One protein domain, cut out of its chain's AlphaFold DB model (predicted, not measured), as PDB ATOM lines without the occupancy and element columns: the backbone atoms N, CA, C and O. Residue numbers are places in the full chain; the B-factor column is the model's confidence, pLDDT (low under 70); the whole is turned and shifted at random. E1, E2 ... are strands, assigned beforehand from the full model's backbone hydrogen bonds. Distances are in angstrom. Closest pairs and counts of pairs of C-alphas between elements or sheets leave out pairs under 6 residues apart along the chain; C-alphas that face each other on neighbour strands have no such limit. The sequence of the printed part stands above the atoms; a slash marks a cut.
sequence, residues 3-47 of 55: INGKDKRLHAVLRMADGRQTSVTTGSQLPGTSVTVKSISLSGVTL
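AT A GLANCE: This is residues 3 to 47 of the 55 residues of the protein "IncI1 conjugal transfer protein PilP" of Shigella flexneri CCH060 (UniProt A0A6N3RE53). Two small sheets lie face to face as a sandwich: the three-stranded sheet E1 - E2 - E3 and the hairpin E4 - E5, their strands crossed at 85 degrees. The link from E3 to E4 takes the chain from the one sheet to the other. The printed part has 45 residues with no named helix and five named strands, E1 to E5 in order along the chain, in the class all strand; both sheets are antiparallel. The whole is compact, with a radius of gyration of the C-alphas of 9.9 A, and elongated in outline, with spans of 30 by 19 by 14 A.

HOW THE PARTS SIT: E1, residues 3 to 6, and E2, residues 9 to 15, form an antiparallel hairpin at 164 degrees, with N 4 and O 11 within hydrogen-bond range at 2.8 A. E2, the inner strand, forms a second hairpin with E3, residues 21 to 25, antiparallel at 153 degrees, with N 14 and O 22 within hydrogen-bond range at 2.9 A. E1, E2 and E3 make a meander, each strand the antiparallel neighbour of the one before. E4, residues 37 to 41, and E5, residues 44 to 47, form an antiparallel hairpin at 165 degrees, with N 46 and O 39 within hydrogen-bond range at 2.8 A. Between the sheets, the closest C-alphas of E2 and E4 are those of Leu 10 and Ile 40, 6.1 A apart. E3 and E5 are apart.

IN THESE COORDINATES: E1 begins at C-alpha 3, (60.494, 106.176, 71.048). E2, the longest strand by residues, measures 19.0 A from first to last C-alpha, E3 13.2 A and E4 10.8 A. E5 ends at C-alpha 47, (74.523, 104.824, 72.196).

THE WHOLE: The C-alphas farthest apart, those of Asp 7 and Asp 18, are 30.0 A apart. The printed part has no cut. The link E3 to E4, 11 residues, is long; the other three are tight. The mean pLDDT of the printed part is 73.7, with residues 3 to 9, 17, 31 and 42 under 70.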
ATOM      1  N   ILE A   3      59.862 105.163  71.898       61.12
ATOM      2  CA  ILE A   3      60.494 106.176  71.048       61.12
ATOM      3  C   ILE A   3      59.398 107.127  70.577       61.12
ATOM      4  O   ILE A   3      58.501 106.746  69.832       61.12
ATOM      5  N   ASN A   4      59.475 108.371  71.036       56.91
ATOM      6  CA  ASN A   4      58.529 109.434  70.733       56.91
ATOM      7  C   ASN A   4      59.245 110.506  69.919       56.91
ATOM      8  O   ASN A   4      60.135 111.194  70.411       56.91
ATOM      9  N   GLY A   5      58.887 110.677  68.653       51.91
ATOM     10  CA  GLY A   5      59.649 111.588  67.819       51.91
ATOM     11  C   GLY A   5      58.966 111.983  66.531       51.91
ATOM     12  O   GLY A   5      58.326 111.165  65.880       51.91
ATOM     13  N   LYS A   6      59.133 113.254  66.165       42.50
ATOM     14  CA  LYS A   6      58.606 113.836  64.932       42.50
ATOM     15  C   LYS A   6      59.788 114.227  64.043       42.50
ATOM     16  O   LYS A   6      60.556 115.128  64.389       42.50
ATOM     17  N   ASP A   7      59.911 113.545  62.908       53.56
ATOM     18  CA  ASP A   7      60.697 113.927  61.723       53.56
ATOM     19  C   ASP A   7      62.234 114.050  61.891       53.56
ATOM     20  O   ASP A   7      62.985 113.243  61.352       53.56
ATOM     21  N   LYS A   8      62.720 115.036  62.662       53.62
ATOM     22  CA  LYS A   8      64.154 115.347  62.879       53.62
ATOM     23  C   LYS A   8      64.573 115.443  64.345       53.62
ATOM     24  O   LYS A   8      65.757 115.576  64.647       53.62
ATOM     25  N   ARG A   9      63.609 115.388  65.263       62.53
ATOM     26  CA  ARG A   9      63.835 115.338  66.707       62.53
ATOM     27  C   ARG A   9      63.156 114.087  67.223       62.53
ATOM     28  O   ARG A   9      61.993 114.099  67.620       62.53
ATOM     29  N   LEU A  10      63.875 112.978  67.112       70.81
ATOM     30  CA  LEU A  10      63.489 111.755  67.788       70.81
ATOM     31  C   LEU A  10      63.907 111.885  69.256       70.81
ATOM     32  O   LEU A  10      65.043 112.256  69.548       70.81
ATOM     33  N   HIS A  11      62.974 111.634  70.170       75.25
ATOM     34  CA  HIS A  11      63.227 111.561  71.602       75.25
ATOM     35  C   HIS A  11      62.943 110.121  72.037       75.25
ATOM     36  O   HIS A  11      61.899 109.551  71.730       75.25
ATOM     37  N   ALA A  12      63.874 109.489  72.732       74.88
ATOM     38  CA  ALA A  12      63.671 108.159  73.276       74.88
ATOM     39  C   ALA A  12      63.337 108.277  74.754       74.88
ATOM     40  O   ALA A  12      64.065 108.908  75.512       74.88
ATOM     41  N   VAL A  13      62.246 107.653  75.177       77.50
ATOM     42  CA  VAL A  13      61.917 107.540  76.589       77.50
ATOM     43  C   VAL A  13      62.398 106.182  77.078       77.50
ATOM     44  O   VAL A  13      61.773 105.140  76.843       77.50
ATOM     45  N   LEU A  14      63.547 106.197  77.753       74.12
ATOM     46  CA  LEU A  14      64.069 105.015  78.414       74.12
ATOM     47  C   LEU A  14      63.391 104.860  79.760       74.12
ATOM     48  O   LEU A  14      63.360 105.781  80.569       74.12
ATOM     49  N   ARG A  15      62.877 103.659  79.994       75.19
ATOM     50  CA  ARG A  15      62.406 103.245  81.307       75.19
ATOM     51  C   ARG A  15      63.582 102.566  81.989       75.19
ATOM     52  O   ARG A  15      64.019 101.507  81.549       75.19
ATOM     53  N   MET A  16      64.146 103.240  82.978       73.06
ATOM     54  CA  MET A  16      65.242 102.725  83.782       73.06
ATOM     55  C   MET A  16      64.753 101.548  84.635       73.06
ATOM     56  O   MET A  16      63.554 101.391  84.877       73.06
ATOM     57  N   ALA A  17      65.686 100.706  85.088       65.38
ATOM     58  CA  ALA A  17      65.374  99.538  85.915       65.38
ATOM     59  C   ALA A  17      64.735  99.911  87.269       65.38
ATOM     60  O   ALA A  17      64.053  99.091  87.875       65.38
ATOM     61  N   ASP A  18      64.906 101.159  87.713       71.00
ATOM     62  CA  ASP A  18      64.257 101.730  88.900       71.00
ATOM     63  C   ASP A  18      62.794 102.165  88.653       71.00
ATOM     64  O   ASP A  18      62.136 102.685  89.553       71.00
ATOM     65  N   GLY A  19      62.276 101.974  87.434       73.81
ATOM     66  CA  GLY A  19      60.926 102.356  87.026       73.81
ATOM     67  C   GLY A  19      60.786 103.801  86.539       73.81
ATOM     68  O   GLY A  19      59.717 104.159  86.036       73.81
ATOM     69  N   ARG A  20      61.835 104.631  86.622       77.75
ATOM     70  CA  ARG A  20      61.802 106.015  86.128       77.75
ATOM     71  C   ARG A  20      61.871 106.054  84.608       77.75
ATOM     72  O   ARG A  20      62.712 105.404  83.994       77.75
ATOM     73  N   GLN A  21      61.019 106.867  83.989       81.44
ATOM     74  CA  GLN A  21      61.180 107.235  82.584       81.44
ATOM     75  C   GLN A  21      62.065 108.471  82.468       81.44
ATOM     76  O   GLN A  21      61.799 109.494  83.094       81.44
ATOM     77  N   THR A  22      63.090 108.385  81.630       75.00
ATOM     78  CA  THR A  22      63.898 109.525  81.209       75.00
ATOM     79  C   THR A  22      63.762 109.721  79.710       75.00
ATOM     80  O   THR A  22      63.923 108.779  78.934       75.00
ATOM     81  N   SER A  23      63.468 110.951  79.299       76.94
ATOM     82  CA  SER A  23      63.474 111.330  77.889       76.94
ATOM     83  C   SER A  23      64.884 111.763  77.505       76.94
ATOM     84  O   SER A  23      65.445 112.671  78.116       76.94
ATOM     85  N   VAL A  24      65.466 111.101  76.514       78.62
ATOM     86  CA  VAL A  24      66.788 111.416  75.971       78.62
ATOM     87  C   VAL A  24      66.667 111.730  74.486       78.62
ATOM     88  O   VAL A  24      65.862 111.143  73.766       78.62
ATOM     89  N   THR A  25      67.480 112.667  74.014       80.12
ATOM     90  CA  THR A  25      67.617 112.981  72.586       80.12
ATOM     91  C   THR A  25      68.982 112.590  72.076       80.12
ATOM     92  O   THR A  25      69.888 112.349  72.867       80.12
ATOM     93  N   THR A  26      69.160 112.563  70.759       81.38
ATOM     94  CA  THR A  26      70.483 112.442  70.146       81.38
ATOM     95  C   THR A  26      71.411 113.531  70.693       81.38
ATOM     96  O   THR A  26      71.082 114.714  70.644       81.38
ATOM     97  N   GLY A  27      72.549 113.130  71.257       79.56
ATOM     98  CA  GLY A  27      73.498 113.990  71.966       79.56
ATOM     99  C   GLY A  27      73.232 114.149  73.468       79.56
ATOM    100  O   GLY A  27      74.118 114.602  74.188       79.56
ATOM    101  N   SER A  28      72.063 113.751  73.977       78.94
ATOM    102  CA  SER A  28      71.796 113.739  75.419       78.94
ATOM    103  C   SER A  28      72.525 112.591  76.103       78.94
ATOM    104  O   SER A  28      72.576 111.472  75.590       78.94
ATOM    105  N   GLN A  29      73.044 112.863  77.297       81.25
ATOM    106  CA  GLN A  29      73.558 111.833  78.187       81.25
ATOM    107  C   GLN A  29      72.408 111.140  78.917       81.25
ATOM    108  O   GLN A  29      71.449 111.782  79.348       81.25
ATOM    109  N   LEU A  30      72.512 109.825  79.050       76.81
ATOM    110  CA  LEU A  30      71.593 109.022  79.837       76.81
ATOM    111  C   LEU A  30      71.823 109.274  81.331       76.81
ATOM    112  O   LEU A  30      72.949 109.147  81.810       76.81
ATOM    113  N   PRO A  31      70.779 109.606  82.101       68.62
ATOM    114  CA  PRO A  31      70.919 109.724  83.542       68.62
ATOM    115  C   PRO A  31      71.222 108.353  84.149       68.62
ATOM    116  O   PRO A  31      70.613 107.349  83.790       68.62
ATOM    117  N   GLY A  32      72.185 108.315  85.069       70.75
ATOM    118  CA  GLY A  32      72.659 107.071  85.682       70.75
ATOM    119  C   GLY A  32      73.762 106.356  84.896       70.75
ATOM    120  O   GLY A  32      74.299 105.370  85.394       70.75
ATOM    121  N   THR A  33      74.152 106.856  83.718       70.94
ATOM    122  CA  THR A  33      75.321 106.362  82.980       70.94
ATOM    123  C   THR A  33      76.155 107.524  82.418       70.94
ATOM    124  O   THR A  33      75.703 108.664  82.322       70.94
ATOM    125  N   SER A  34      77.404 107.252  82.034       79.62
ATOM    126  CA  SER A  34      78.240 108.208  81.278       79.62
ATOM    127  C   SER A  34      78.039 108.083  79.765       79.62
ATOM    128  O   SER A  34      78.881 108.508  78.976       79.62
ATOM    129  N   VAL A  35      76.943 107.451  79.346       81.38
ATOM    130  CA  VAL A  35      76.697 107.111  77.951       81.38
ATOM    131  C   VAL A  35      75.812 108.175  77.321       81.38
ATOM    132  O   VAL A  35      74.790 108.569  77.878       81.38
ATOM    133  N   THR A  36      76.197 108.647  76.142       84.94
ATOM    134  CA  THR A  36      75.404 109.587  75.346       84.94
ATOM    135  C   THR A  36      74.684 108.873  74.222       84.94
ATOM    136  O   THR A  36      75.136 107.849  73.713       84.94
ATOM    137  N   VAL A  37      73.544 109.415  73.817       85.69
ATOM    138  CA  VAL A  37      72.814 108.898  72.669       85.69
ATOM    139  C   VAL A  37      73.505 109.363  71.395       85.69
ATOM    140  O   VAL A  37      73.526 110.553  71.092       85.69
ATOM    141  N   LYS A  38      74.062 108.426  70.636       84.88
ATOM    142  CA  LYS A  38      74.780 108.714  69.391       84.88
ATOM    143  C   LYS A  38      73.825 108.891  68.216       84.88
ATOM    144  O   LYS A  38      74.029 109.769  67.385       84.88
ATOM    145  N   SER A  39      72.782 108.067  68.157       81.44
ATOM    146  CA  SER A  39      71.726 108.145  67.150       81.44
ATOM    147  C   SER A  39      70.422 107.600  67.717       81.44
ATOM    148  O   SER A  39      70.426 106.633  68.474       81.44
ATOM    149  N   ILE A  40      69.300 108.201  67.339       80.75
ATOM    150  CA  ILE A  40      67.969 107.653  67.602       80.75
ATOM    151  C   ILE A  40      67.354 107.369  66.245       80.75
ATOM    152  O   ILE A  40      67.341 108.242  65.378       80.75
ATOM    153  N   SER A  41      66.842 106.162  66.068       74.81
ATOM    154  CA  SER A  41      66.068 105.759  64.908       74.81
ATOM    155  C   SER A  41      64.706 105.232  65.344       74.81
ATOM    156  O   SER A  41      64.486 104.834  66.487       74.81
ATOM    157  N   LEU A  42      63.783 105.167  64.389       69.81
ATOM    158  CA  LEU A  42      62.537 104.420  64.546       69.81
ATOM    159  C   LEU A  42      62.759 102.913  64.682       69.81
ATOM    160  O   LEU A  42      61.763 102.226  64.817       69.81
ATOM    161  N   SER A  43      64.007 102.417  64.607       73.56
ATOM    162  CA  SER A  43      64.434 101.023  64.820       73.56
ATOM    163  C   SER A  43      65.088 100.769  66.191       73.56
ATOM    164  O   SER A  43      65.240  99.621  66.602       73.56
ATOM    165  N   GLY A  44      65.472 101.829  66.907       74.19
ATOM    166  CA  GLY A  44      66.164 101.726  68.185       74.19
ATOM    167  C   GLY A  44      66.995 102.965  68.512       74.19
ATOM    168  O   GLY A  44      66.973 103.976  67.818       74.19
ATOM    169  N   VAL A  45      67.754 102.892  69.595       81.19
ATOM    170  CA  VAL A  45      68.640 103.957  70.062       81.19
ATOM    171  C   VAL A  45      70.062 103.427  70.067       81.19
ATOM    172  O   VAL A  45      70.382 102.518  70.826       81.19
ATOM    173  N   THR A  46      70.933 104.004  69.247       85.88
ATOM    174  CA  THR A  46      72.368 103.728  69.291       85.88
ATOM    175  C   THR A  46      73.037 104.690  70.252       85.88
ATOM    176  O   THR A  46      72.910 105.914  70.153       85.88
ATOM    177  N   LEU A  47      73.795 104.124  71.166       85.25
ATOM    178  CA  LEU A  47      74.523 104.824  72.196       85.25
ATOM    179  C   LEU A  47      76.008 104.943  71.833       85.25
ATOM    180  O   LEU A  47      76.534 104.231  70.974       85.25
TER     181      LEU A  47